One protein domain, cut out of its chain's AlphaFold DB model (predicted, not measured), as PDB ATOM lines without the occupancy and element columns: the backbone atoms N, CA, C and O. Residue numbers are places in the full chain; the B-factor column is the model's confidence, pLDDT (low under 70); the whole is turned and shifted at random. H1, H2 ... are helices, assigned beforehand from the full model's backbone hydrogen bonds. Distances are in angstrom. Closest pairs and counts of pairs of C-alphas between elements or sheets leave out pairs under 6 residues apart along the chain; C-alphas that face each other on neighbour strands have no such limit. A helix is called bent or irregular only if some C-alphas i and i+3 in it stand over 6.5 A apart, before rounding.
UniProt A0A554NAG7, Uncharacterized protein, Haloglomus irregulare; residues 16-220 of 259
ATOM      1  N   ARG A  16       3.938 -47.046  -3.676       94.38
ATOM      2  CA  ARG A  16       3.741 -48.237  -2.847       94.38
ATOM      3  C   ARG A  16       3.285 -49.428  -3.687       94.38
ATOM      4  O   ARG A  16       3.909 -50.484  -3.642       94.38
ATOM      5  N   ASP A  17       2.263 -49.254  -4.512       95.19
ATOM      6  CA  ASP A  17       1.681 -50.347  -5.291       95.19
ATOM      7  C   ASP A  17       2.645 -50.864  -6.354       95.19
ATOM      8  O   ASP A  17       2.811 -52.071  -6.552       95.19
ATOM      9  N   ARG A  18       3.409 -49.956  -6.965       96.38
ATOM     10  CA  ARG A  18       4.519 -50.326  -7.850       96.38
ATOM     11  C   ARG A  18       5.623 -51.085  -7.106       96.38
ATOM     12  O   ARG A  18       6.234 -51.971  -7.705       96.38
ATOM     13  N   ALA A  19       5.881 -50.769  -5.837       97.88
ATOM     14  CA  ALA A  19       6.808 -51.528  -5.000       97.88
ATOM     15  C   ALA A  19       6.279 -52.947  -4.745       97.88
ATOM     16  O   ALA A  19       7.006 -53.914  -4.958       97.88
ATOM     17  N   VAL A  20       4.997 -53.083  -4.395       97.69
ATOM     18  CA  VAL A  20       4.335 -54.378  -4.163       97.69
ATOM     19  C   VAL A  20       4.359 -55.265  -5.409       97.69
ATOM     20  O   VAL A  20       4.749 -56.431  -5.328       97.69
ATOM     21  N   ARG A  21       4.034 -54.717  -6.585       96.88
ATOM     22  CA  ARG A  21       4.131 -55.450  -7.861       96.88
ATOM     23  C   ARG A  21       5.567 -55.889  -8.167       96.88
ATOM     24  O   ARG A  21       5.777 -56.959  -8.734       96.88
ATOM     25  N   ALA A  22       6.564 -55.080  -7.799       97.94
ATOM     26  CA  ALA A  22       7.970 -55.443  -7.944       97.94
ATOM     27  C   ALA A  22       8.387 -56.565  -6.978       97.94
ATOM     28  O   ALA A  22       9.123 -57.452  -7.403       97.94
ATOM     29  N   LEU A  23       7.881 -56.577  -5.736       97.94
ATOM     30  CA  LEU A  23       8.095 -57.685  -4.793       97.94
ATOM     31  C   LEU A  23       7.560 -59.007  -5.342       97.94
ATOM     32  O   LEU A  23       8.258 -60.012  -5.270       97.94
ATOM     33  N   GLY A  24       6.363 -59.003  -5.941       96.50
ATOM     34  CA  GLY A  24       5.798 -60.220  -6.530       96.50
ATOM     35  C   GLY A  24       6.666 -60.808  -7.648       96.50
ATOM     36  O   GLY A  24       6.745 -62.019  -7.802       96.50
ATOM     37  N   ARG A  25       7.392 -59.957  -8.380       96.62
ATOM     38  CA  ARG A  25       8.337 -60.355  -9.440       96.62
ATOM     39  C   ARG A  25       9.778 -60.521  -8.943       96.62
ATOM     40  O   ARG A  25      10.693 -60.542  -9.761       96.62
ATOM     41  N   GLU A  26       9.985 -60.525  -7.626       97.50
ATOM     42  CA  GLU A  26      11.299 -60.625  -6.970       97.50
ATOM     43  C   GLU A  26      12.313 -59.553  -7.428       97.50
ATOM     44  O   GLU A  26      13.531 -59.708  -7.353       97.50
ATOM     45  N   ARG A  27      11.814 -58.395  -7.879       98.25
ATOM     46  CA  ARG A  27      12.616 -57.237  -8.298       98.25
ATOM     47  C   ARG A  27      12.880 -56.316  -7.111       98.25
ATOM     48  O   ARG A  27      12.394 -55.184  -7.068       98.25
ATOM     49  N   PHE A  28      13.640 -56.798  -6.128       98.56
ATOM     50  CA  PHE A  28      13.900 -56.070  -4.876       98.56
ATOM     51  C   PHE A  28      14.646 -54.744  -5.087       98.56
ATOM     52  O   PHE A  28      14.461 -53.786  -4.340       98.56
ATOM     53  N   ASP A  29      15.437 -54.624  -6.150       98.19
ATOM     54  CA  ASP A  29      16.063 -53.369  -6.559       98.19
ATOM     55  C   ASP A  29      15.070 -52.296  -7.006       98.19
ATOM     56  O   ASP A  29      15.209 -51.123  -6.638       98.19
ATOM     57  N   ALA A  30      14.058 -52.703  -7.767       98.25
ATOM     58  CA  ALA A  30      12.969 -51.837  -8.173       98.25
ATOM     59  C   ALA A  30      12.054 -51.535  -6.980       98.25
ATOM     60  O   ALA A  30      11.732 -50.370  -6.752       98.25
ATOM     61  N   ALA A  31      11.700 -52.547  -6.182       98.56
ATOM     62  CA  ALA A  31      10.869 -52.379  -4.992       98.56
ATOM     63  C   ALA A  31      11.481 -51.367  -4.012       98.56
ATOM     64  O   ALA A  31      10.791 -50.446  -3.583       98.56
ATOM     65  N   ALA A  32      12.791 -51.451  -3.749       98.75
ATOM     66  CA  ALA A  32      13.498 -50.489  -2.906       98.75
ATOM     67  C   ALA A  32      13.338 -49.042  -3.391       98.75
ATOM     68  O   ALA A  32      13.032 -48.148  -2.606       98.75
ATOM     69  N   GLN A  33      13.534 -48.797  -4.690       98.31
ATOM     70  CA  GLN A  33      13.396 -47.454  -5.264       98.31
ATOM     71  C   GLN A  33      11.963 -46.941  -5.153       98.31
ATOM     72  O   GLN A  33      11.752 -45.776  -4.831       98.31
ATOM     73  N   ARG A  34      10.982 -47.814  -5.395       98.12
ATOM     74  CA  ARG A  34       9.568 -47.460  -5.299       98.12
ATOM     75  C   ARG A  34       9.144 -47.174  -3.863       98.12
ATOM     76  O   ARG A  34       8.482 -46.171  -3.656       98.12
ATOM     77  N   TYR A  35       9.597 -47.946  -2.880       98.44
ATOM     78  CA  TYR A  35       9.347 -47.630  -1.473       98.44
ATOM     79  C   TYR A  35       9.991 -46.308  -1.037       98.44
ATOM     80  O   TYR A  35       9.373 -45.553  -0.300       98.44
ATOM     81  N   VAL A  36      11.190 -45.965  -1.522       98.38
ATOM     82  CA  VAL A  36      11.787 -44.644  -1.238       98.38
ATOM     83  C   VAL A  36      10.942 -43.512  -1.822       98.38
ATOM     84  O   VAL A  36      10.711 -42.515  -1.147       98.38
ATOM     85  N   LEU A  37      10.471 -43.662  -3.063       96.50
ATOM     86  CA  LEU A  37       9.609 -42.659  -3.689       96.50
ATOM     87  C   LEU A  37       8.247 -42.558  -2.993       96.50
ATOM     88  O   LEU A  37       7.768 -41.445  -2.822       96.50
ATOM     89  N   ALA A  38       7.680 -43.682  -2.540       94.56
ATOM     90  CA  ALA A  38       6.483 -43.697  -1.701       94.56
ATOM     91  C   ALA A  38       6.734 -42.908  -0.417       94.56
ATOM     92  O   ALA A  38       6.038 -41.943  -0.155       94.56
ATOM     93  N   ALA A  39       7.820 -43.205   0.309       95.12
ATOM     94  CA  ALA A  39       8.169 -42.473   1.523       95.12
ATOM     95  C   ALA A  39       8.249 -40.957   1.302       95.12
ATOM     96  O   ALA A  39       7.744 -40.190   2.113       95.12
ATOM     97  N   TYR A  40       8.860 -40.507   0.205       94.38
ATOM     98  CA  TYR A  40       8.945 -39.078  -0.093       94.38
ATOM     99  C   TYR A  40       7.597 -38.475  -0.492       94.38
ATOM    100  O   TYR A  40       7.281 -37.375  -0.050       94.38
ATOM    101  N   ALA A  41       6.804 -39.182  -1.299       90.88
ATOM    102  CA  ALA A  41       5.490 -38.720  -1.729       90.88
ATOM    103  C   ALA A  41       4.513 -38.620  -0.549       90.88
ATOM    104  O   ALA A  41       3.877 -37.579  -0.378       90.88
ATOM    105  N   THR A  42       4.460 -39.648   0.304       89.62
ATOM    106  CA  THR A  42       3.677 -39.634   1.542       89.62
ATOM    107  C   THR A  42       4.169 -38.535   2.484       89.62
ATOM    108  O   THR A  42       3.369 -37.762   2.996       89.62
ATOM    109  N   ALA A  43       5.488 -38.385   2.669       89.75
ATOM    110  CA  ALA A  43       6.024 -37.342   3.547       89.75
ATOM    111  C   ALA A  43       5.667 -35.922   3.075       89.75
ATOM    112  O   ALA A  43       5.349 -35.049   3.885       89.75
ATOM    113  N   ALA A  44       5.682 -35.697   1.761       88.06
ATOM    114  CA  ALA A  44       5.323 -34.426   1.145       88.06
ATOM    115  C   ALA A  44       3.804 -34.165   1.090       88.06
ATOM    116  O   ALA A  44       3.399 -33.130   0.563       88.06
ATOM    117  N   GLY A  45       2.961 -35.090   1.564       84.12
ATOM    118  CA  GLY A  45       1.501 -35.003   1.444       84.12
ATOM    119  C   GLY A  45       0.979 -35.120   0.012       84.12
ATOM    120  O   GLY A  45      -0.165 -34.764  -0.264       84.12
ATOM    121  N   SER A  46       1.810 -35.606  -0.917       77.94
ATOM    122  CA  SER A  46       1.390 -35.908  -2.294       77.94
ATOM    123  C   SER A  46       0.497 -37.150  -2.351       77.94
ATOM    124  O   SER A  46      -0.340 -37.275  -3.239       77.94
ATOM    125  N   GLU A  47       0.665 -38.051  -1.384       65.62
ATOM    126  CA  GLU A  47      -0.244 -39.153  -1.074       65.62
ATOM    127  C   GLU A  47      -0.980 -38.798   0.240       65.62
ATOM    128  O   GLU A  47      -0.393 -38.152   1.106       65.62
ATOM    129  N   GLY A  48      -2.259 -39.169   0.406       58.59
ATOM    130  CA  GLY A  48      -2.975 -38.971   1.684       58.59
ATOM    131  C   GLY A  48      -3.692 -37.623   1.868       58.59
ATOM    132  O   GLY A  48      -3.616 -37.013   2.932       58.59
ATOM    133  N   PHE A  49      -4.434 -37.165   0.853       64.88
ATOM    134  CA  PHE A  49      -5.336 -35.998   0.937       64.88
ATOM    135  C   PHE A  49      -4.659 -34.653   1.281       64.88
ATOM    136  O   PHE A  49      -5.297 -33.779   1.865       64.88
ATOM    137  N   GLY A  50      -3.389 -34.459   0.905       64.25
ATOM    138  CA  GLY A  50      -2.679 -33.184   1.091       64.25
ATOM    139  C   GLY A  50      -2.048 -32.988   2.472       64.25
ATOM    140  O   GLY A  50      -1.600 -31.885   2.781       64.25
ATOM    141  N   ARG A  51      -2.008 -34.031   3.309       72.38
ATOM    142  CA  ARG A  51      -1.489 -33.968   4.682       72.38
ATOM    143  C   ARG A  51       0.016 -34.202   4.696       72.38
ATOM    144  O   ARG A  51       0.482 -35.268   4.308       72.38
ATOM    145  N   THR A  52       0.786 -33.212   5.136       77.81
ATOM    146  CA  THR A  52       2.253 -33.328   5.222       77.81
ATOM    147  C   THR A  52       2.684 -33.869   6.583       77.81
ATOM    148  O   THR A  52       1.978 -33.689   7.571       77.81
ATOM    149  N   VAL A  53       3.879 -34.461   6.676       81.38
ATOM    150  CA  VAL A  53       4.401 -34.962   7.968       81.38
ATOM    151  C   VAL A  53       4.737 -33.864   8.978       81.38
ATOM    152  O   VAL A  53       5.048 -34.184  10.116       81.38
ATOM    153  N   PHE A  54       4.704 -32.589   8.596       82.31
ATOM    154  CA  PHE A  54       4.986 -31.469   9.502       82.31
ATOM    155  C   PHE A  54       3.720 -30.830  10.083       82.31
ATOM    156  O   PHE A  54       3.820 -29.864  10.834       82.31
ATOM    157  N   ASP A  55       2.544 -31.358   9.741       75.81
ATOM    158  CA  ASP A  55       1.287 -30.955  10.358       75.81
ATOM    159  C   ASP A  55       1.115 -31.697  11.695       75.81
ATOM    160  O   ASP A  55       0.909 -32.910  11.719       75.81
ATOM    161  N   GLY A  56       1.285 -30.981  12.810       63.59
ATOM    162  CA  GLY A  56       1.168 -31.545  14.159       63.59
ATOM    163  C   GLY A  56      -0.279 -31.757  14.623       63.59
ATOM    164  O   GLY A  56      -0.515 -32.575  15.517       63.59
ATOM    165  N   ASP A  57      -1.238 -31.063  13.999       63.69
ATOM    166  CA  ASP A  57      -2.654 -31.073  14.383       63.69
ATOM    167  C   ASP A  57      -3.417 -32.258  13.760       63.69
ATOM    168  O   ASP A  57      -4.435 -32.704  14.300       63.69
ATOM    169  N   ASP A  58      -2.909 -32.825  12.659       65.75
ATOM    170  CA  ASP A  58      -3.423 -34.051  12.040       65.75
ATOM    171  C   ASP A  58      -2.558 -35.253  12.466       65.75
ATOM    172  O   ASP A  58      -1.347 -35.248  12.238       65.75
ATOM    173  N   PRO A  59      -3.130 -36.289  13.112       54.81
ATOM    174  CA  PRO A  59      -2.385 -37.414  13.672       54.81
ATOM    175  C   PRO A  59      -1.313 -37.964  12.721       54.81
ATOM    176  O   PRO A  59      -1.615 -38.610  11.725       54.81
ATOM    177  N   GLY A  60      -0.054 -37.722  13.106       61.66
ATOM    178  CA  GLY A  60       1.183 -38.033  12.393       61.66
ATOM    179  C   GLY A  60       1.132 -39.238  11.458       61.66
ATOM    180  O   GLY A  60       1.425 -40.370  11.850       61.66
ATOM    181  N   TRP A  61       0.904 -38.947  10.180       78.75
ATOM    182  CA  TRP A  61       1.021 -39.870   9.045       78.75
ATOM    183  C   TRP A  61       2.459 -40.336   8.798       78.75
ATOM    184  O   TRP A  61       2.719 -41.120   7.893       78.75
ATOM    185  N   VAL A  62       3.409 -39.893   9.626       90.56
ATOM    186  CA  VAL A  62       4.832 -40.205   9.505       90.56
ATOM    187  C   VAL A  62       5.163 -41.691   9.675       90.56
ATOM    188  O   VAL A  62       6.215 -42.137   9.221       90.56
ATOM    189  N   GLY A  63       4.271 -42.489  10.268       94.44
ATOM    190  CA  GLY A  63       4.488 -43.932  10.386       94.44
ATOM    191  C   GLY A  63       4.655 -44.632   9.032       94.44
ATOM    192  O   GLY A  63       5.533 -45.483   8.887       94.44
ATOM    193  N   GLU A  64       3.873 -44.249   8.022       93.88
ATOM    194  CA  GLU A  64       3.952 -44.835   6.678       93.88
ATOM    195  C   GLU A  64       5.291 -44.568   5.969       93.88
ATOM    196  O   GLU A  64       5.951 -45.537   5.577       93.88
ATOM    197  N   PRO A  65       5.777 -43.316   5.829       95.44
ATOM    198  CA  PRO A  65       7.066 -43.066   5.199       95.44
ATOM    199  C   PRO A  65       8.230 -43.700   5.973       95.44
ATOM    200  O   PRO A  65       9.181 -44.179   5.347       95.44
ATOM    201  N   LEU A  66       8.155 -43.788   7.308       98.06
ATOM    202  CA  LEU A  66       9.137 -44.525   8.111       98.06
ATOM    203  C   LEU A  66       9.124 -46.027   7.785       98.06
ATOM    204  O   LEU A  66      10.186 -46.615   7.552       98.06
ATOM    205  N   ALA A  67       7.940 -46.640   7.694       98.19
ATOM    206  CA  ALA A  67       7.787 -48.037   7.300       98.19
ATOM    207  C   ALA A  67       8.314 -48.293   5.879       98.19
ATOM    208  O   ALA A  67       9.053 -49.256   5.655       98.19
ATOM    209  N   TYR A  68       8.021 -47.412   4.922       98.44
ATOM    210  CA  TYR A  68       8.535 -47.529   3.558       98.44
ATOM    211  C   TYR A  68      10.062 -47.411   3.492       98.44
ATOM    212  O   TYR A  68      10.699 -48.177   2.767       98.44
ATOM    213  N   LEU A  69      10.690 -46.533   4.280       98.81
ATOM    214  CA  LEU A  69      12.155 -46.459   4.360       98.81
ATOM    215  C   LEU A  69      12.772 -47.732   4.963       98.81
ATOM    216  O   LEU A  69      13.818 -48.186   4.484       98.81
ATOM    217  N   ALA A  70      12.116 -48.348   5.951       98.88
ATOM    218  CA  ALA A  70      12.528 -49.641   6.496       98.88
ATOM    219  C   ALA A  70      12.410 -50.766   5.449       98.88
ATOM    220  O   ALA A  70      13.382 -51.488   5.212       98.88
ATOM    221  N   LEU A  71      11.271 -50.870   4.753       98.88
ATOM    222  CA  LEU A  71      11.046 -51.852   3.682       98.88
ATOM    223  C   LEU A  71      12.022 -51.664   2.516       98.88
ATOM    224  O   LEU A  71      12.575 -52.641   2.003       98.88
ATOM    225  N   ALA A  72      12.306 -50.415   2.135       98.88
ATOM    226  CA  ALA A  72      13.338 -50.104   1.157       98.88
ATOM    227  C   ALA A  72      14.709 -50.598   1.628       98.88
ATOM    228  O   ALA A  72      15.427 -51.227   0.856       98.88
ATOM    229  N   GLY A  73      15.064 -50.369   2.895       98.88
ATOM    230  CA  GLY A  73      16.303 -50.873   3.484       98.88
ATOM    231  C   GLY A  73      16.424 -52.398   3.414       98.88
ATOM    232  O   GLY A  73      17.479 -52.904   3.029       98.88
ATOM    233  N   VAL A  74      15.348 -53.134   3.709       98.88
ATOM    234  CA  VAL A  74      15.312 -54.603   3.580       98.88
ATOM    235  C   VAL A  74      15.500 -55.032   2.125       98.88
ATOM    236  O   VAL A  74      16.364 -55.858   1.838       98.88
ATOM    237  N   CYS A  75      14.773 -54.415   1.192       98.88
ATOM    238  CA  CYS A  75      14.909 -54.691  -0.238       98.88
ATOM    239  C   CYS A  75      16.334 -54.424  -0.760       98.88
ATOM    240  O   CYS A  75      16.871 -55.210  -1.539       98.88
ATOM    241  N   GLU A  76      16.977 -53.335  -0.325       98.81
ATOM    242  CA  GLU A  76      18.372 -53.038  -0.677       98.81
ATOM    243  C   GLU A  76      19.335 -54.096  -0.127       98.81
ATOM    244  O   GLU A  76      20.307 -54.432  -0.801       98.81
ATOM    245  N   ARG A  77      19.077 -54.643   1.070       98.75
ATOM    246  CA  ARG A  77      19.884 -55.735   1.637       98.75
ATOM    247  C   ARG A  77      19.731 -57.027   0.846       98.75
ATOM    248  O   ARG A  77      20.754 -57.600   0.485       98.75
ATOM    249  N   ILE A  78      18.497 -57.436   0.549       98.81
ATOM    250  CA  ILE A  78      18.212 -58.616  -0.283       98.81
ATOM    251  C   ILE A  78      18.892 -58.476  -1.650       98.81
ATOM    252  O   ILE A  78      19.531 -59.398  -2.139       98.81
ATOM    253  N   ALA A  79      18.850 -57.280  -2.238       98.50
ATOM    254  CA  ALA A  79      19.495 -56.990  -3.514       98.50
ATOM    255  C   ALA A  79      21.027 -56.779  -3.428       98.50
ATOM    256  O   ALA A  79      21.619 -56.256  -4.375       98.50
ATOM    257  N   GLY A  80      21.672 -57.112  -2.303       98.25
ATOM    258  CA  GLY A  80      23.130 -57.060  -2.147       98.25
ATOM    259  C   GLY A  80      23.732 -55.652  -2.056       98.25
ATOM    260  O   GLY A  80      24.917 -55.472  -2.330       98.25
ATOM    261  N   ARG A  81      22.954 -54.628  -1.677       98.50
ATOM    262  CA  ARG A  81      23.387 -53.215  -1.607       98.50
ATOM    263  C   ARG A  81      23.301 -52.640  -0.184       98.50
ATOM    264  O   ARG A  81      22.578 -51.668   0.057       98.50
ATOM    265  N   PRO A  82      24.084 -53.164   0.778       96.69
ATOM    266  CA  PRO A  82      23.999 -52.769   2.186       96.69
ATOM    267  C   PRO A  82      24.311 -51.285   2.436       96.69
ATOM    268  O   PRO A  82      23.731 -50.690   3.341       96.69
ATOM    269  N   GLY A  83      25.162 -50.650   1.620       98.19
ATOM    270  CA  GLY A  83      25.416 -49.207   1.719       98.19
ATOM    271  C   GLY A  83      24.171 -48.365   1.417       98.19
ATOM    272  O   GLY A  83      23.874 -47.405   2.125       98.19
ATOM    273  N   ARG A  84      23.370 -48.770   0.420       98.38
ATOM    274  CA  ARG A  84      22.086 -48.114   0.140       98.38
ATOM    275  C   ARG A  84      21.078 -48.377   1.254       98.38
ATOM    276  O   ARG A  84      20.389 -47.441   1.645       98.38
ATOM    277  N   ALA A  85      21.039 -49.590   1.804       98.62
ATOM    278  CA  ALA A  85      20.195 -49.905   2.957       98.62
ATOM    279  C   ALA A  85      20.505 -49.010   4.172       98.62
ATOM    280  O   ALA A  85      19.591 -48.463   4.791       98.62
ATOM    281  N   ALA A  86      21.791 -48.798   4.470       98.56
ATOM    282  CA  ALA A  86      22.233 -47.889   5.526       98.56
ATOM    283  C   ALA A  86      21.773 -46.444   5.268       98.56
ATOM    284  O   ALA A  86      21.277 -45.787   6.177       98.56
ATOM    285  N   ASN A  87      21.851 -45.967   4.022       98.56
ATOM    286  CA  ASN A  87      21.377 -44.626   3.672       98.56
ATOM    287  C   ASN A  87      19.859 -44.476   3.848       98.56
ATOM    288  O   ASN A  87      19.411 -43.445   4.345       98.56
ATOM    289  N   ARG A  88      19.056 -45.480   3.457       98.50
ATOM    290  CA  ARG A  88      17.585 -45.412   3.598       98.50
ATOM    291  C   ARG A  88      17.165 -45.410   5.061       98.50
ATOM    292  O   ARG A  88      16.356 -44.586   5.469       98.50
ATOM    293  N   THR A  89      17.776 -46.279   5.855       98.75
ATOM    294  CA  THR A  89      17.487 -46.367   7.289       98.75
ATOM    295  C   THR A  89      17.943 -45.124   8.052       98.75
ATOM    296  O   THR A  89      17.207 -44.647   8.906       98.75
ATOM    297  N   ALA A  90      19.087 -44.530   7.696       98.81
ATOM    298  CA  ALA A  90      19.544 -43.270   8.287       98.81
ATOM    299  C   ALA A  90      18.582 -42.099   8.019       98.81
ATOM    300  O   ALA A  90      18.331 -41.306   8.920       98.81
ATOM    301  N   GLN A  91      18.007 -42.011   6.815       98.69
ATOM    302  CA  GLN A  91      16.983 -41.003   6.510       98.69
ATOM    303  C   GLN A  91      15.742 -41.176   7.383       98.69
ATOM    304  O   GLN A  91      15.243 -40.197   7.927       98.69
ATOM    305  N   GLY A  92      15.279 -42.417   7.557       98.69
ATOM    306  CA  GLY A  92      14.144 -42.699   8.432       98.69
ATOM    307  C   GLY A  92      14.429 -42.314   9.883       98.69
ATOM    308  O   GLY A  92      13.574 -41.735  10.536       98.69
ATOM    309  N   VAL A  93      15.645 -42.577  10.377       98.88
ATOM    310  CA  VAL A  93      16.031 -42.210  11.749       98.88
ATOM    311  C   VAL A  93      15.979 -40.697  11.929       98.88
ATOM    312  O   VAL A  93      15.398 -40.232  12.902       98.88
ATOM    313  N   LEU A  94      16.517 -39.923  10.982       98.38
ATOM    314  CA  LEU A  94      16.448 -38.461  11.041       98.38
ATOM    315  C   LEU A  94      15.000 -37.956  11.018       98.38
ATOM    316  O   LEU A  94      14.658 -37.074  11.799       98.38
ATOM    317  N   LEU A  95      14.141 -38.549  10.184       97.06
ATOM    318  CA  LEU A  95      12.721 -38.205  10.142       97.06
ATOM    319  C   LEU A  95      12.022 -38.521  11.475       97.06
ATOM    320  O   LEU A  95      11.328 -37.669  12.014       97.06
ATOM    321  N   ALA A  96      12.237 -39.704  12.053       97.44
ATOM    322  CA  ALA A  96      11.655 -40.073  13.346       97.44
ATOM    323  C   ALA A  96      12.140 -39.163  14.491       97.44
ATOM    324  O   ALA A  96      11.364 -38.815  15.383       97.44
ATOM    325  N   GLN A  97      13.411 -38.751  14.454       97.69
ATOM    326  CA  GLN A  97      13.990 -37.820  15.423       97.69
ATOM    327  C   GLN A  97      13.357 -36.440  15.351       97.69
ATOM    328  O   GLN A  97      13.007 -35.883  16.392       97.69
ATOM    329  N   ASP A  98      13.204 -35.912  14.140       95.25
ATOM    330  CA  ASP A  98      12.594 -34.611  13.896       95.25
ATOM    331  C   ASP A  98      11.146 -34.582  14.401       95.25
ATOM    332  O   ASP A  98      10.783 -33.753  15.236       95.25
ATOM    333  N   GLN A  99      10.369 -35.603  14.034       94.06
ATOM    334  CA  GLN A  99       8.984 -35.765  14.473       94.06
ATOM    335  C   GLN A  99       8.847 -35.793  15.992       94.06
ATOM    336  O   GLN A  99       8.073 -35.031  16.564       94.06
ATOM    337  N   ARG A 100       9.631 -36.641  16.667       94.25
ATOM    338  CA  ARG A 100       9.598 -36.764  18.131       94.25
ATOM    339  C   ARG A 100       9.990 -35.470  18.847       94.25
ATOM    340  O   ARG A 100       9.566 -35.248  19.987       94.25
ATOM    341  N   SER A 101      10.890 -34.698  18.246       94.38
ATOM    342  CA  SER A 101      11.521 -33.551  18.901       94.38
ATOM    343  C   SER A 101      10.754 -32.254  18.675       94.38
ATOM    344  O   SER A 101      10.788 -31.402  19.560       94.38
ATOM    345  N   TYR A 102      10.087 -32.110  17.525       92.12
ATOM    346  CA  TYR A 102       9.582 -30.813  17.073       92.12
ATOM    347  C   TYR A 102       8.147 -30.811  16.538       92.12
ATOM    348  O   TYR A 102       7.597 -29.726  16.384       92.12
ATOM    349  N   VAL A 103       7.548 -31.971  16.243       90.94
ATOM    350  CA  VAL A 103       6.223 -32.034  15.591       90.94
ATOM    351  C   VAL A 103       5.180 -32.719  16.468       90.94
ATOM    352  O   VAL A 103       4.065 -32.234  16.610       90.94
ATOM    353  N   LEU A 104       5.519 -33.870  17.047       89.81
ATOM    354  CA  LEU A 104       4.578 -34.687  17.801       89.81
ATOM    355  C   LEU A 104       4.605 -34.319  19.281       89.81
ATOM    356  O   LEU A 104       5.617 -34.524  19.951       89.81
ATOM    357  N   ASP A 105       3.451 -33.917  19.805       88.31
ATOM    358  CA  ASP A 105       3.309 -33.577  21.224       88.31
ATOM    359  C   ASP A 105       2.887 -34.772  22.088       88.31
ATOM    360  O   ASP A 105       3.315 -34.904  23.237       88.31
ATOM    361  N   HIS A 106       2.084 -35.692  21.538       90.50
ATOM    362  CA  HIS A 106       1.523 -36.788  22.329       90.50
ATOM    363  C   HIS A 106       2.597 -37.817  22.747       90.50
ATOM    364  O   HIS A 106       3.264 -38.378  21.865       90.50
ATOM    365  N   PRO A 107       2.729 -38.163  24.048       93.12
ATOM    366  CA  PRO A 107       3.768 -39.072  24.546       93.12
ATOM    367  C   PRO A 107       3.823 -40.423  23.823       93.12
ATOM    368  O   PRO A 107       4.900 -40.873  23.437       93.12
ATOM    369  N   VAL A 108       2.664 -41.033  23.551       94.12
ATOM    370  CA  VAL A 108       2.582 -42.326  22.845       94.12
ATOM    371  C   VAL A 108       3.103 -42.233  21.407       94.12
ATOM    372  O   VAL A 108       3.825 -43.120  20.956       94.12
ATOM    373  N   ARG A 109       2.808 -41.145  20.683       93.44
ATOM    374  CA  ARG A 109       3.301 -40.956  19.307       93.44
ATOM    375  C   ARG A 109       4.813 -40.715  19.295       93.44
ATOM    376  O   ARG A 109       5.519 -41.271  18.459       93.44
ATOM    377  N   ARG A 110       5.326 -39.963  20.275       94.56
ATOM    378  CA  ARG A 110       6.770 -39.752  20.478       94.56
ATOM    379  C   ARG A 110       7.502 -41.055  20.819       94.56
ATOM    380  O   ARG A 110       8.600 -41.283  20.313       94.56
ATOM    381  N   ALA A 111       6.895 -41.922  21.628       97.38
ATOM    382  CA  ALA A 111       7.412 -43.258  21.918       97.38
ATOM    383  C   ALA A 111       7.401 -44.165  20.671       97.38
ATOM    384  O   ALA A 111       8.387 -44.855  20.410       97.38
ATOM    385  N   ALA A 112       6.363 -44.084  19.831       97.06
ATOM    386  CA  ALA A 112       6.314 -44.803  18.557       97.06
ATOM    387  C   ALA A 112       7.449 -44.398  17.595       97.06
ATOM    388  O   ALA A 112       7.978 -45.250  16.883       97.06
ATOM    389  N   CYS A 113       7.909 -43.139  17.606       97.81
ATOM    390  CA  CYS A 113       9.109 -42.750  16.850       97.81
ATOM    391  C   CYS A 113      10.356 -43.534  17.287       97.81
ATOM    392  O   CYS A 113      11.148 -43.929  16.436       97.81
ATOM    393  N   HIS A 114      10.520 -43.810  18.585       98.69
ATOM    394  CA  HIS A 114      11.612 -44.656  19.068       98.69
ATOM    395  C   HIS A 114      11.445 -46.129  18.655       98.69
ATOM    396  O   HIS A 114      12.441 -46.782  18.348       98.69
ATOM    397  N   GLU A 115      10.214 -46.656  18.560       98.31
ATOM    398  CA  GLU A 115      10.002 -47.985  17.958       98.31
ATOM    399  C   GLU A 115      10.510 -48.031  16.513       98.31
ATOM    400  O   GLU A 115      11.258 -48.941  16.152       98.31
ATOM    401  N   PHE A 116      10.148 -47.032  15.700       98.69
ATOM    402  CA  PHE A 116      10.609 -46.944  14.315       98.69
ATOM    403  C   PHE A 116      12.126 -46.765  14.219       98.69
ATOM    404  O   PHE A 116      12.748 -47.379  13.355       98.69
ATOM    405  N   GLU A 117      12.751 -45.979  15.101       98.88
ATOM    406  CA  GLU A 117      14.216 -45.908  15.195       98.88
ATOM    407  C   GLU A 117      14.820 -47.295  15.455       98.88
ATOM    408  O   GLU A 117      15.794 -47.669  14.797       98.88
ATOM    409  N   GLY A 118      14.217 -48.085  16.349       98.88
ATOM    410  CA  GLY A 118      14.599 -49.472  16.604       98.88
ATOM    411  C   GLY A 118      14.507 -50.348  15.352       98.88
ATOM    412  O   GLY A 118      15.466 -51.053  15.010       98.88
ATOM    413  N   ASP A 119      13.398 -50.257  14.618       98.81
ATOM    414  CA  ASP A 119      13.177 -51.004  13.373       98.81
ATOM    415  C   ASP A 119      14.200 -50.610  12.295       98.81
ATOM    416  O   ASP A 119      14.853 -51.462  11.684       98.81
ATOM    417  N   LEU A 120      14.412 -49.309  12.098       98.94
ATOM    418  CA  LEU A 120      15.342 -48.761  11.113       98.94
ATOM    419  C   LEU A 120      16.796 -49.100  11.456       98.94
ATOM    420  O   LEU A 120      17.560 -49.499  10.576       98.94
ATOM    421  N   HIS A 121      17.191 -49.006  12.726       98.88
ATOM    422  CA  HIS A 121      18.513 -49.433  13.177       98.88
ATOM    423  C   HIS A 121      18.716 -50.941  13.018       98.88
ATOM    424  O   HIS A 121      19.801 -51.363  12.609       98.88
ATOM    425  N   THR A 122      17.680 -51.748  13.253       98.75
ATOM    426  CA  THR A 122      17.712 -53.194  13.005       98.75
ATOM    427  C   THR A 122      17.971 -53.488  11.529       98.75
ATOM    428  O   THR A 122      18.913 -54.213  11.185       98.75
ATOM    429  N   VAL A 123      17.205 -52.864  10.630       98.75
ATOM    430  CA  VAL A 123      17.399 -53.002   9.179       98.75
ATOM    431  C   VAL A 123      18.789 -52.512   8.765       98.75
ATOM    432  O   VAL A 123      19.478 -53.202   8.010       98.75
ATOM    433  N   GLY A 124      19.249 -51.390   9.321       98.31
ATOM    434  CA  GLY A 124      20.558 -50.780   9.075       98.31
ATOM    435  C   GLY A 124      21.749 -51.482   9.743       98.31
ATOM    436  O   GLY A 124      22.863 -50.960   9.677       98.31
ATOM    437  N   ARG A 125      21.541 -52.647  10.380       97.88
ATOM    438  CA  ARG A 125      22.563 -53.447  11.086       97.88
ATOM    439  C   ARG A 125      23.295 -52.672  12.193       97.88
ATOM    440  O   ARG A 125      24.507 -52.795  12.360       97.88
ATOM    441  N   ARG A 126      22.558 -51.865  12.958       98.25
ATOM    442  CA  ARG A 126      23.035 -51.102  14.123       98.25
ATOM    443  C   ARG A 126      22.414 -51.660  15.407       98.25
ATOM    444  O   ARG A 126      21.622 -50.986  16.053       98.25
ATOM    445  N   SER A 127      22.751 -52.901  15.755       97.06
ATOM    446  CA  SER A 127      22.056 -53.681  16.795       97.06
ATOM    447  C   SER A 127      22.027 -53.031  18.182       97.06
ATOM    448  O   SER A 127      21.011 -53.116  18.862       97.06
ATOM    449  N   GLU A 128      23.110 -52.372  18.598       98.25
ATOM    450  CA  GLU A 128      23.163 -51.654  19.880       98.25
ATOM    451  C   GLU A 128      22.179 -50.480  19.898       98.25
ATOM    452  O   GLU A 128      21.273 -50.455  20.723       98.25
ATOM    453  N   LYS A 129      22.252 -49.605  18.888       98.62
ATOM    454  CA  LYS A 129      21.308 -48.489  18.722       98.62
ATOM    455  C   LYS A 129      19.859 -48.949  18.593       98.62
ATOM    456  O   LYS A 129      18.955 -48.290  19.089       98.62
ATOM    457  N   ALA A 130      19.627 -50.078  17.920       98.75
ATOM    458  CA  ALA A 130      18.295 -50.656  17.812       98.75
ATOM    459  C   ALA A 130      17.748 -51.034  19.193       98.75
ATOM    460  O   ALA A 130      16.616 -50.696  19.528       98.75
ATOM    461  N   ARG A 131      18.569 -51.702  20.010       98.50
ATOM    462  CA  ARG A 131      18.208 -52.092  21.372       98.50
ATOM    463  C   ARG A 131      17.942 -50.878  22.258       98.50
ATOM    464  O   ARG A 131      16.925 -50.876  22.937       98.50
ATOM    465  N   GLU A 132      18.803 -49.865  22.212       98.75
ATOM    466  CA  GLU A 132      18.619 -48.606  22.947       98.75
ATOM    467  C   GLU A 132      17.300 -47.920  22.576       98.75
ATOM    468  O   GLU A 132      16.537 -47.528  23.458       98.75
ATOM    469  N   ALA A 133      16.995 -47.824  21.279       98.81
ATOM    470  CA  ALA A 133      15.761 -47.215  20.794       98.81
ATOM    471  C   ALA A 133      14.513 -47.991  21.251       98.81
ATOM    472  O   ALA A 133      13.567 -47.390  21.760       98.81
ATOM    473  N   TYR A 134      14.519 -49.326  21.157       98.81
ATOM    474  CA  TYR A 134      13.410 -50.131  21.675       98.81
ATOM    475  C   TYR A 134      13.275 -50.045  23.198       98.81
ATOM    476  O   TYR A 134      12.158 -49.921  23.692       98.81
ATOM    477  N   ASP A 135      14.386 -50.098  23.941       98.81
ATOM    478  CA  ASP A 135      14.379 -49.965  25.402       98.81
ATOM    479  C   ASP A 135      13.778 -48.604  25.804       98.81
ATOM    480  O   ASP A 135      12.937 -48.548  26.703       98.81
ATOM    481  N   ARG A 136      14.099 -47.533  25.064       98.69
ATOM    482  CA  ARG A 136      13.521 -46.201  25.281       98.69
ATOM    483  C   ARG A 136      12.032 -46.121  24.946       98.69
ATOM    484  O   ARG A 136      11.281 -45.504  25.695       98.69
ATOM    485  N   ALA A 137      11.591 -46.735  23.846       98.62
ATOM    486  CA  ALA A 137      10.168 -46.800  23.505       98.62
ATOM    487  C   ALA A 137       9.369 -47.512  24.609       98.62
ATOM    488  O   ALA A 137       8.351 -47.007  25.073       98.62
ATOM    489  N   VAL A 138       9.875 -48.659  25.070       98.75
ATOM    490  CA  VAL A 138       9.262 -49.463  26.132       98.75
ATOM    491  C   VAL A 138       9.185 -48.697  27.454       98.75
ATOM    492  O   VAL A 138       8.157 -48.764  28.123       98.75
ATOM    493  N   GLU A 139      10.241 -47.979  27.837       98.62
ATOM    494  CA  GLU A 139      10.244 -47.114  29.024       98.62
ATOM    495  C   GLU A 139       9.142 -46.051  28.936       98.62
ATOM    496  O   GLU A 139       8.284 -45.983  29.808       98.62
ATOM    497  N   LEU A 140       9.079 -45.313  27.824       98.00
ATOM    498  CA  LEU A 140       8.073 -44.267  27.626       98.00
ATOM    499  C   LEU A 140       6.636 -44.800  27.613       98.00
ATOM    500  O   LEU A 140       5.727 -44.107  28.058       98.00
ATOM    501  N   TYR A 141       6.407 -46.020  27.121       97.38
ATOM    502  CA  TYR A 141       5.088 -46.644  27.209       97.38
ATOM    503  C   TYR A 141       4.722 -47.107  28.616       97.38
ATOM    504  O   TYR A 141       3.539 -47.155  28.931       97.38
ATOM    505  N   ARG A 142       5.700 -47.477  29.451       96.56
ATOM    506  CA  ARG A 142       5.442 -47.811  30.861       96.56
ATOM    507  C   ARG A 142       5.108 -46.566  31.673       96.56
ATOM    508  O   ARG A 142       4.257 -46.651  32.548       96.56
ATOM    509  N   ASP A 143       5.747 -45.450  31.347       95.50
ATOM    510  CA  ASP A 143       5.520 -44.153  31.990       95.50
ATOM    511  C   ASP A 143       4.261 -43.440  31.462       95.50
ATOM    512  O   ASP A 143       3.898 -42.371  31.951       95.50
ATOM    513  N   TYR A 144       3.597 -43.998  30.445       93.56
ATOM    514  CA  TYR A 144       2.356 -43.447  29.921       93.56
ATOM    515  C   TYR A 144       1.196 -43.699  30.890       93.56
ATOM    516  O   TYR A 144       0.816 -44.845  31.129       93.56
ATOM    517  N   GLU A 145       0.593 -42.621  31.387       88.56
ATOM    518  CA  GLU A 145      -0.602 -42.666  32.228       88.56
ATOM    519  C   GLU A 145      -1.855 -42.371  31.382       88.56
ATOM    520  O   GLU A 145      -2.015 -41.246  30.899       88.56
ATOM    521  N   PRO A 146      -2.755 -43.356  31.184       84.88
ATOM    522  CA  PRO A 146      -4.017 -43.144  30.483       84.88
ATOM    523  C   PRO A 146      -4.864 -42.072  31.179       84.88
ATOM    524  O   PRO A 146      -4.969 -42.042  32.407       84.88
ATOM    525  N   THR A 147      -5.504 -41.206  30.395       80.31
ATOM    526  CA  THR A 147      -6.376 -40.134  30.907       80.31
ATOM    527  C   THR A 147      -7.838 -40.415  30.560       80.31
ATOM    528  O   THR A 147      -8.137 -41.321  29.791       80.31
ATOM    529  N   GLY A 148      -8.786 -39.665  31.132       66.69
ATOM    530  CA  GLY A 148     -10.223 -39.928  30.946       66.69
ATOM    531  C   GLY A 148     -10.701 -39.941  29.483       66.69
ATOM    532  O   GLY A 148     -11.621 -40.691  29.163       66.69
ATOM    533  N   ASP A 149     -10.047 -39.182  28.598       70.38
ATOM    534  CA  ASP A 149     -10.352 -39.137  27.159       70.38
ATOM    535  C   ASP A 149      -9.660 -40.255  26.354       70.38
ATOM    536  O   ASP A 149      -9.978 -40.491  25.186       70.38
ATOM    537  N   ASP A 150      -8.743 -40.983  26.988       70.44
ATOM    538  CA  ASP A 150      -8.011 -42.099  26.412       70.44
ATOM    539  C   ASP A 150      -7.741 -43.184  27.477       70.44
ATOM    540  O   ASP A 150      -6.655 -43.273  28.053       70.44
ATOM    541  N   PRO A 151      -8.758 -44.005  27.795       70.81
ATOM    542  CA  PRO A 151      -8.737 -44.828  28.999       70.81
ATOM    543  C   PRO A 151      -7.930 -46.127  28.863       70.81
ATOM    544  O   PRO A 151      -7.703 -46.791  29.874       70.81
ATOM    545  N   THR A 152      -7.507 -46.519  27.650       86.19
ATOM    546  CA  THR A 152      -6.877 -47.832  27.423       86.19
ATOM    547  C   THR A 152      -5.716 -47.767  26.420       86.19
ATOM    548  O   THR A 152      -5.959 -47.500  25.242       86.19
ATOM    549  N   PRO A 153      -4.481 -48.150  26.812       91.25
ATOM    550  CA  PRO A 153      -3.308 -48.212  25.931       91.25
ATOM    551  C   PRO A 153      -3.517 -48.959  24.605       91.25
ATOM    552  O   PRO A 153      -2.988 -48.546  23.575       91.25
ATOM    553  N   ALA A 154      -4.319 -50.029  24.591       92.81
ATOM    554  CA  ALA A 154      -4.662 -50.762  23.370       92.81
ATOM    555  C   ALA A 154      -5.356 -49.913  22.290       92.81
ATOM    556  O   ALA A 154      -5.244 -50.233  21.113       92.81
ATOM    557  N   ARG A 155      -6.044 -48.818  22.633       91.88
ATOM    558  CA  ARG A 155      -6.659 -47.943  21.621       91.88
ATOM    559  C   ARG A 155      -5.606 -47.334  20.693       91.88
ATOM    560  O   ARG A 155      -5.821 -47.241  19.488       91.88
ATOM    561  N   TRP A 156      -4.443 -46.981  21.234       93.12
ATOM    562  CA  TRP A 156      -3.367 -46.384  20.447       93.12
ATOM    563  C   TRP A 156      -2.805 -47.303  19.382       93.12
ATOM    564  O   TRP A 156      -2.242 -46.814  18.410       93.12
ATOM    565  N   THR A 157      -2.923 -48.624  19.533       93.62
ATOM    566  CA  THR A 157      -2.273 -49.553  18.602       93.62
ATOM    567  C   THR A 157      -2.843 -49.483  17.187       93.62
ATOM    568  O   THR A 157      -2.174 -49.919  16.254       93.62
ATOM    569  N   THR A 158      -4.041 -48.909  17.037       92.19
ATOM    570  CA  THR A 158      -4.711 -48.658  15.754       92.19
ATOM    571  C   THR A 158      -4.609 -47.204  15.284       92.19
ATOM    572  O   THR A 158      -5.094 -46.880  14.205       92.19
ATOM    573  N   GLU A 159      -3.995 -46.311  16.066       91.50
ATOM    574  CA  GLU A 159      -3.732 -44.932  15.641       91.50
ATOM    575  C   GLU A 159      -2.641 -44.909  14.562       91.50
ATOM    576  O   GLU A 159      -1.705 -45.711  14.606       91.50
ATOM    577  N   ALA A 160      -2.736 -43.972  13.612       89.62
ATOM    578  CA  ALA A 160      -1.984 -43.985  12.350       89.62
ATOM    579  C   ALA A 160      -0.489 -44.382  12.458       89.62
ATOM    580  O   ALA A 160      -0.088 -45.348  11.798       89.62
ATOM    581  N   PRO A 161       0.357 -43.747  13.303       91.25
ATOM    582  CA  PRO A 161       1.766 -44.130  13.385       91.25
ATOM    583  C   PRO A 161       1.979 -45.544  13.948       91.25
ATOM    584  O   PRO A 161       2.863 -46.270  13.490       91.25
ATOM    585  N   LEU A 162       1.163 -45.977  14.913       95.31
ATOM    586  CA  LEU A 162       1.285 -47.313  15.491       95.31
ATOM    587  C   LEU A 162       0.731 -48.377  14.545       95.31
ATOM    588  O   LEU A 162       1.367 -49.425  14.408       95.31
ATOM    589  N   GLN A 163      -0.368 -48.104  13.842       95.25
ATOM    590  CA  GLN A 163      -0.909 -49.002  12.825       95.25
ATOM    591  C   GLN A 163       0.107 -49.234  11.700       95.25
ATOM    592  O   GLN A 163       0.400 -50.383  11.378       95.25
ATOM    593  N   ALA A 164       0.753 -48.179  11.191       95.62
ATOM    594  CA  ALA A 164       1.818 -48.322  10.194       95.62
ATOM    595  C   ALA A 164       2.972 -49.206  10.702       95.62
ATOM    596  O   ALA A 164       3.511 -50.044   9.976       95.62
ATOM    597  N   GLY A 165       3.326 -49.077  11.985       97.19
ATOM    598  CA  GLY A 165       4.285 -49.979  12.609       97.19
ATOM    599  C   GLY A 165       3.767 -51.422  12.701       97.19
ATOM    600  O   GLY A 165       4.560 -52.349  12.522       97.19
ATOM    601  N   THR A 166       2.483 -51.646  13.005       97.25
ATOM    602  CA  THR A 166       1.858 -52.986  13.014       97.25
ATOM    603  C   THR A 166       1.984 -53.633  11.643       97.25
ATOM    604  O   THR A 166       2.470 -54.759  11.538       97.25
ATOM    605  N   ASP A 167       1.639 -52.889  10.596       95.75
ATOM    606  CA  ASP A 167       1.672 -53.362   9.215       95.75
ATOM    607  C   ASP A 167       3.102 -53.680   8.761       95.75
ATOM    608  O   ASP A 167       3.336 -54.700   8.105       95.75
ATOM    609  N   LEU A 168       4.082 -52.868   9.183       98.00
ATOM    610  CA  LEU A 168       5.501 -53.143   8.962       98.00
ATOM    611  C   LEU A 168       5.914 -54.489   9.573       98.00
ATOM    612  O   LEU A 168       6.497 -55.323   8.881       98.00
ATOM    613  N   VAL A 169       5.604 -54.728  10.852       97.62
ATOM    614  CA  VAL A 169       5.950 -55.994  11.529       97.62
ATOM    615  C   VAL A 169       5.238 -57.171  10.874       97.62
ATOM    616  O   VAL A 169       5.858 -58.208  10.628       97.62
ATOM    617  N   ALA A 170       3.955 -57.010  10.550       95.69
ATOM    618  CA  ALA A 170       3.174 -58.030   9.867       95.69
ATOM    619  C   ALA A 170       3.802 -58.411   8.518       95.69
ATOM    620  O   ALA A 170       3.865 -59.595   8.190       95.69
ATOM    621  N   GLN A 171       4.317 -57.444   7.749       96.81
ATOM    622  CA  GLN A 171       5.012 -57.732   6.494       96.81
ATOM    623  C   GLN A 171       6.388 -58.376   6.721       96.81
ATOM    624  O   GLN A 171       6.707 -59.367   6.064       96.81
ATOM    625  N   LEU A 172       7.190 -57.852   7.654       97.19
ATOM    626  CA  LEU A 172       8.555 -58.329   7.914       97.19
ATOM    627  C   LEU A 172       8.623 -59.734   8.526       97.19
ATOM    628  O   LEU A 172       9.688 -60.339   8.567       97.19
ATOM    629  N   THR A 173       7.500 -60.253   9.008       95.06
ATOM    630  CA  THR A 173       7.419 -61.586   9.617       95.06
ATOM    631  C   THR A 173       6.755 -62.625   8.716       95.06
ATOM    632  O   THR A 173       6.584 -63.775   9.124       95.06
ATOM    633  N   ARG A 174       6.429 -62.266   7.465       93.06
ATOM    634  CA  ARG A 174       5.957 -63.220   6.450       93.06
ATOM    635  C   ARG A 174       7.081 -64.184   6.021       93.06
ATOM    636  O   ARG A 174       8.228 -63.754   5.960       93.06
ATOM    637  N   PRO A 175       6.765 -65.449   5.669       84.44
ATOM    638  CA  PRO A 175       5.424 -66.038   5.549       84.44
ATOM    639  C   PRO A 175       4.817 -66.498   6.885       84.44
ATOM    640  O   PRO A 175       3.696 -67.008   6.895       84.44
ATOM    641  N   GLY A 176       5.522 -66.305   8.004       80.19
ATOM    642  CA  GLY A 176       4.999 -66.548   9.343       80.19
ATOM    643  C   GLY A 176       3.733 -65.740   9.647       80.19
ATOM    644  O   GLY A 176       3.393 -64.765   8.973       80.19
ATOM    645  N   ARG A 177       3.003 -66.178  10.676       77.19
ATOM    646  CA  ARG A 177       1.801 -65.499  11.166       77.19
ATOM    647  C   ARG A 177       2.082 -64.941  12.553       77.19
ATOM    648  O   ARG A 177       1.922 -65.656  13.533       77.19
ATOM    649  N   VAL A 178       2.483 -63.675  12.615       91.19
ATOM    650  CA  VAL A 178       2.359 -62.886  13.844       91.19
ATOM    651  C   VAL A 178       0.895 -62.500  13.982       91.19
ATOM    652  O   VAL A 178       0.313 -61.896  13.079       91.19
ATOM    653  N   THR A 179       0.272 -62.934  15.067       91.94
ATOM    654  CA  THR A 179      -1.097 -62.557  15.408       91.94
ATOM    655  C   THR A 179      -1.127 -61.202  16.111       91.94
ATOM    656  O   THR A 179      -0.096 -60.668  16.521       91.94
ATOM    657  N   TRP A 180      -2.330 -60.646  16.252       92.00
ATOM    658  CA  TRP A 180      -2.538 -59.434  17.037       92.00
ATOM    659  C   TRP A 180      -2.008 -59.600  18.465       92.00
ATOM    660  O   TRP A 180      -1.205 -58.789  18.914       92.00
ATOM    661  N   ASP A 181      -2.365 -60.698  19.132       94.31
ATOM    662  CA  ASP A 181      -1.958 -60.972  20.512       94.31
ATOM    663  C   ASP A 181      -0.463 -61.292  20.636       94.31
ATOM    664  O   ASP A 181       0.135 -61.022  21.674       94.31
ATOM    665  N   ASP A 182       0.182 -61.815  19.586       96.44
ATOM    666  CA  ASP A 182       1.642 -61.965  19.590       96.44
ATOM    667  C   ASP A 182       2.325 -60.597  19.690       96.44
ATOM    668  O   ASP A 182       3.239 -60.423  20.500       96.44
ATOM    669  N   LEU A 183       1.880 -59.634  18.875       96.81
ATOM    670  CA  LEU A 183       2.476 -58.301  18.799       96.81
ATOM    671  C   LEU A 183       2.027 -57.385  19.937       96.81
ATOM    672  O   LEU A 183       2.829 -56.596  20.410       96.81
ATOM    673  N   HIS A 184       0.773 -57.454  20.365       96.69
ATOM    674  CA  HIS A 184       0.193 -56.519  21.330       96.69
ATOM    675  C   HIS A 184      -0.049 -57.151  22.699       96.69
ATOM    676  O   HIS A 184      -0.281 -56.439  23.663       96.69
ATOM    677  N   GLY A 185       0.049 -58.470  22.831       96.00
ATOM    678  CA  GLY A 185      -0.300 -59.160  24.065       96.00
ATOM    679  C   GLY A 185      -1.814 -59.222  24.266       96.00
ATOM    680  O   GLY A 185      -2.584 -58.449  23.702       96.00
ATOM    681  N   ALA A 186      -2.252 -60.156  25.109       94.25
ATOM    682  CA  ALA A 186      -3.672 -60.336  25.414       94.25
ATOM    683  C   ALA A 186      -4.222 -59.308  26.426       94.25
ATOM    684  O   ALA A 186      -5.433 -59.197  26.591       94.25
ATOM    685  N   ALA A 187      -3.344 -58.588  27.135       94.69
ATOM    686  CA  ALA A 187      -3.699 -57.638  28.189       94.69
ATOM    687  C   ALA A 187      -3.760 -56.198  27.624       94.69
ATOM    688  O   ALA A 187      -2.708 -55.643  27.286       94.69
ATOM    689  N   PRO A 188      -4.953 -55.573  27.503       92.25
ATOM    690  CA  PRO A 188      -5.110 -54.286  26.813       92.25
ATOM    691  C   PRO A 188      -4.358 -53.107  27.453       92.25
ATOM    692  O   PRO A 188      -3.950 -52.175  26.762       92.25
ATOM    693  N   ASP A 189      -4.161 -53.145  28.767       93.31
ATOM    694  CA  ASP A 189      -3.396 -52.173  29.557       93.31
ATOM    695  C   ASP A 189      -1.879 -52.281  29.333       93.31
ATOM    696  O   ASP A 189      -1.133 -51.327  29.536       93.31
ATOM    697  N   ARG A 190      -1.412 -53.435  28.855       94.62
ATOM    698  CA  ARG A 190       0.002 -53.722  28.583       94.62
ATOM    699  C   ARG A 190       0.358 -53.623  27.103       94.62
ATOM    700  O   ARG A 190       1.514 -53.862  26.752       94.62
ATOM    701  N   ALA A 191      -0.598 -53.259  26.245       96.75
ATOM    702  CA  ALA A 191      -0.479 -53.454  24.806       96.75
ATOM    703  C   ALA A 191       0.710 -52.731  24.154       96.75
ATOM    704  O   ALA A 191       1.400 -53.286  23.297       96.75
ATOM    705  N   LEU A 192       0.986 -51.501  24.594       97.62
ATOM    706  CA  LEU A 192       2.101 -50.695  24.093       97.62
ATOM    707  C   LEU A 192       3.462 -51.233  24.558       97.62
ATOM    708  O   LEU A 192       4.394 -51.370  23.767       97.62
ATOM    709  N   VAL A 193       3.558 -51.611  25.834       98.25
ATOM    710  CA  VAL A 193       4.781 -52.168  26.428       98.25
ATOM    711  C   VAL A 193       5.139 -53.499  25.771       98.25
ATOM    712  O   VAL A 193       6.277 -53.686  25.334       98.25
ATOM    713  N   HIS A 194       4.160 -54.401  25.648       98.31
ATOM    714  CA  HIS A 194       4.353 -55.718  25.036       98.31
ATOM    715  C   HIS A 194       4.797 -55.597  23.575       98.31
ATOM    716  O   HIS A 194       5.706 -56.303  23.146       98.31
ATOM    717  N   ARG A 195       4.236 -54.643  22.826       97.69
ATOM    718  CA  ARG A 195       4.642 -54.354  21.445       97.69
ATOM    719  C   ARG A 195       6.103 -53.949  21.313       97.69
ATOM    720  O   ARG A 195       6.801 -54.487  20.448       97.69
ATOM    721  N   GLY A 196       6.583 -53.036  22.154       98.19
ATOM    722  CA  GLY A 196       7.995 -52.652  22.151       98.19
ATOM    723  C   GLY A 196       8.914 -53.836  22.484       98.19
ATOM    724  O   GLY A 196       9.911 -54.073  21.797       98.19
ATOM    725  N   GLU A 197       8.538 -54.648  23.476       98.56
ATOM    726  CA  GLU A 197       9.270 -55.859  23.884       98.56
ATOM    727  C   GLU A 197       9.281 -56.941  22.783       98.56
ATOM    728  O   GLU A 197      10.315 -57.572  22.520       98.56
ATOM    729  N   PHE A 198       8.159 -57.125  22.081       98.25
ATOM    730  CA  PHE A 198       8.052 -58.027  20.937       98.25
ATOM    731  C   PHE A 198       9.002 -57.602  19.815       98.25
ATOM    732  O   PHE A 198       9.822 -58.409  19.368       98.25
ATOM    733  N   ARG A 199       8.954 -56.331  19.388       98.06
ATOM    734  CA  ARG A 199       9.833 -55.826  18.318       98.06
ATOM    735  C   ARG A 199      11.297 -56.025  18.673       98.06
ATOM    736  O   ARG A 199      12.043 -56.630  17.905       98.06
ATOM    737  N   ARG A 200      11.680 -55.624  19.885       98.19
ATOM    738  CA  ARG A 200      13.040 -55.777  20.405       98.19
ATOM    739  C   ARG A 200      13.548 -57.214  20.352       98.19
ATOM    740  O   ARG A 200      14.722 -57.441  20.073       98.19
ATOM    741  N   SER A 201      12.689 -58.182  20.663       97.44
ATOM    742  CA  SER A 201      13.073 -59.594  20.722       97.44
ATOM    743  C   SER A 201      13.037 -60.303  19.367       97.44
ATOM    744  O   SER A 201      13.780 -61.265  19.177       97.44
ATOM    745  N   ARG A 202      12.199 -59.856  18.421       96.69
ATOM    746  CA  ARG A 202      11.925 -60.597  17.176       96.69
ATOM    747  C   ARG A 202      12.442 -59.934  15.903       96.69
ATOM    748  O   ARG A 202      12.799 -60.654  14.971       96.69
ATOM    749  N   MET A 203      12.517 -58.604  15.841       96.81
ATOM    750  CA  MET A 203      12.756 -57.888  14.577       96.81
ATOM    751  C   MET A 203      14.101 -58.224  13.938       96.81
ATOM    752  O   MET A 203      14.173 -58.414  12.727       96.81
ATOM    753  N   ALA A 204      15.165 -58.354  14.736       97.75
ATOM    754  CA  ALA A 204      16.489 -58.681  14.211       97.75
ATOM    755  C   ALA A 204      16.514 -60.045  13.508       97.75
ATOM    756  O   ALA A 204      17.032 -60.149  12.397       97.75
ATOM    757  N   ALA A 205      15.919 -61.065  14.132       97.12
ATOM    758  CA  ALA A 205      15.829 -62.401  13.555       97.12
ATOM    759  C   ALA A 205      14.921 -62.421  12.318       97.12
ATOM    760  O   ALA A 205      15.297 -63.005  11.307       97.12
ATOM    761  N   ALA A 206      13.775 -61.733  12.369       97.31
ATOM    762  CA  ALA A 206      12.851 -61.638  11.241       97.31
ATOM    763  C   ALA A 206      13.520 -61.004  10.009       97.31
ATOM    764  O   ALA A 206      13.562 -61.611   8.945       97.31
ATOM    765  N   VAL A 207      14.134 -59.826  10.166       98.25
ATOM    766  CA  VAL A 207      14.828 -59.136   9.067       98.25
ATOM    767  C   VAL A 207      15.998 -59.959   8.531       98.25
ATOM    768  O   VAL A 207      16.240 -59.955   7.326       98.25
ATOM    769  N   GLN A 208      16.747 -60.635   9.405       97.81
ATOM    770  CA  GLN A 208      17.859 -61.471   8.966       97.81
ATOM    771  C   GLN A 208      17.368 -62.676   8.154       97.81
ATOM    772  O   GLN A 208      17.910 -62.905   7.080       97.81
ATOM    773  N   GLY A 209      16.294 -63.344   8.592       97.94
ATOM    774  CA  GLY A 209      15.669 -64.441   7.850       97.94
ATOM    775  C   GLY A 209      15.250 -64.035   6.437       97.94
ATOM    776  O   GLY A 209      15.627 -64.697   5.482       97.94
ATOM    777  N   LEU A 210      14.594 -62.880   6.272       98.00
ATOM    778  CA  LEU A 210      14.223 -62.369   4.941       98.00
ATOM    779  C   LEU A 210      15.430 -62.141   4.018       98.00
ATOM    780  O   LEU A 210      15.337 -62.308   2.804       98.00
ATOM    781  N   VAL A 211      16.554 -61.691   4.583       98.25
ATOM    782  CA  VAL A 211      17.783 -61.435   3.820       98.25
ATOM    783  C   VAL A 211      18.478 -62.739   3.450       98.25
ATOM    784  O   VAL A 211      18.948 -62.851   2.322       98.25
ATOM    785  N   ASP A 212      18.516 -63.704   4.366       98.06
ATOM    786  CA  ASP A 212      19.114 -65.020   4.135       98.06
ATOM    787  C   ASP A 212      18.296 -65.836   3.122       98.06
ATOM    788  O   ASP A 212      18.869 -66.431   2.211       98.06
ATOM    789  N   ASP A 213      16.966 -65.770   3.207       97.12
ATOM    790  CA  ASP A 213      16.037 -66.379   2.246       97.12
ATOM    791  C   ASP A 213      16.002 -65.627   0.903       97.12
ATOM    792  O   ASP A 213      15.420 -66.102  -0.074       97.12
ATOM    793  N   GLY A 214      16.591 -64.428   0.844       97.94
ATOM    794  CA  GLY A 214      16.581 -63.578  -0.342       97.94
ATOM    795  C   GLY A 214      15.183 -63.099  -0.740       97.94
ATOM    796  O   GLY A 214      14.954 -62.802  -1.914       97.94
ATOM    797  N   LYS A 215      14.236 -63.025   0.206       97.25
ATOM    798  CA  LYS A 215      12.825 -62.768  -0.093       97.25
ATOM    799  C   LYS A 215      12.142 -61.875   0.933       97.25
ATOM    800  O   LYS A 215      12.096 -62.168   2.119       97.25
ATOM    801  N   LEU A 216      11.517 -60.809   0.435       98.19
ATOM    802  CA  LEU A 216      10.512 -60.031   1.157       98.19
ATOM    803  C   LEU A 216       9.159 -60.252   0.486       98.19
ATOM    804  O   LEU A 216       8.954 -59.866  -0.666       98.19
ATOM    805  N   HIS A 217       8.223 -60.852   1.212       97.38
ATOM    806  CA  HIS A 217       6.862 -61.018   0.718       97.38
ATOM    807  C   HIS A 217       6.145 -59.666   0.587       97.38
ATOM    808  O   HIS A 217       6.397 -58.721   1.341       97.38
ATOM    809  N   ALA A 218       5.200 -59.593  -0.352       96.44
ATOM    810  CA  ALA A 218       4.269 -58.469  -0.450       96.44
ATOM    811  C   ALA A 218       3.516 -58.253   0.884       96.44
ATOM    812  O   ALA A 218       3.429 -59.182   1.685       96.44
ATOM    813  N   PRO A 219       2.932 -57.080   1.168       95.50
ATOM    814  CA  PRO A 219       1.977 -56.949   2.266       95.50
ATOM    815  C   PRO A 219       0.684 -57.719   1.948       95.50
ATOM    816  O   PRO A 219       0.427 -58.089   0.797       95.50
ATOM    817  N   ARG A 220      -0.129 -58.002   2.970       91.62
ATOM    818  CA  ARG A 220      -1.486 -58.524   2.755       91.62
ATOM    819  C   ARG A 220      -2.430 -57.365   2.433       91.62
ATOM    820  O   ARG A 220      -2.364 -56.332   3.089       91.62
TER     821      ARG A 220
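This is residues 16 to 220 of the 259 residues of an uncharacterized protein of Haloglomus irregulare (UniProt A0A554NAG7). Six helices, H3, H4, H5, H6, H8 and H10, form a bundle with mostly aligned helices, H5 and H8 nearest its middle. The hairpin of H1 and H2 adds to one side of it at H3, and the short helices H7 and H9 pack on the first part of H10. The printed part has 205 residues, with ten named helices, H1 to H10 in chain order, and no named strand: all helix. It is compact, with a radius of gyration of the C-alphas of 15.8 A, and spans 49 by 35 by 30 A.

Find C-alpha 16 at (3.741, -48.237, -2.847), where H1, residues 16 to 24, begins. Next come H2, residues 28 to 43, 22.0 A long, and H3, residues 63 to 78, 22.8 A. H4 covers residues 82 to 103, starting at (23.999, -52.769, 2.186) and running 30.4 A. H5 is residues 107 to 123, 24.8 A, and H6 residues 127 to 142, 22.5 A. Then look for H7, residues 153 to 158, H8, residues 160 to 172, 18.3 A, and H9, residues 180 to 184. H10, residues 188 to 212, runs 34.9 A to C-alpha 212 at (19.114, -65.020, 4.135); it is irregular, C-alphas 189 and 192 being 7.9 A apart, with a kink of 43 degrees near residue 201.

Look first at H10, the hub, touching six helices. Its closest C-alphas to H6 are Val 193 and Val 138, 5.2 A apart, at a shallow tilt of 15 degrees, opposite ways. Residues 196 to 207 of H10 touch H5, closest at Ala 204 and Thr 122, 5.7 A. H8 touches H3, closest at Pro 161 and Gly 63, 4.1 A. H4 and H5 form a hairpin, closest at Arg 100 and Arg 110, 4.7 A. H2 and H3 form another, closest at Ala 39 and Pro 65, 3.9 A. H1 touches H2 at Ala 19 and Ala 31, 4.1 A. H7 and H9 touch H10, closest at Ala 154 and Pro 188, 4.9 A, and His 184 and Ala 191, 4.7 A. H1 and H10 are apart. Every O i to N i+4 pair is within hydrogen-bond range in H1, H2, H3, H4, H6, H8 and H9; H5 has 12 of 13, H10 17 of 21, and H7 0 of 2 but 3 of 3 O i to N i+3 pairs.

The C-alphas farthest apart, Gly 80 and Gly 148, are 50.0 A apart. The printed part has no cut. The link from H2 to H3, 19 residues, is long. Confidence is under 70 at residues 47 to 50, 56 to 60 and 148.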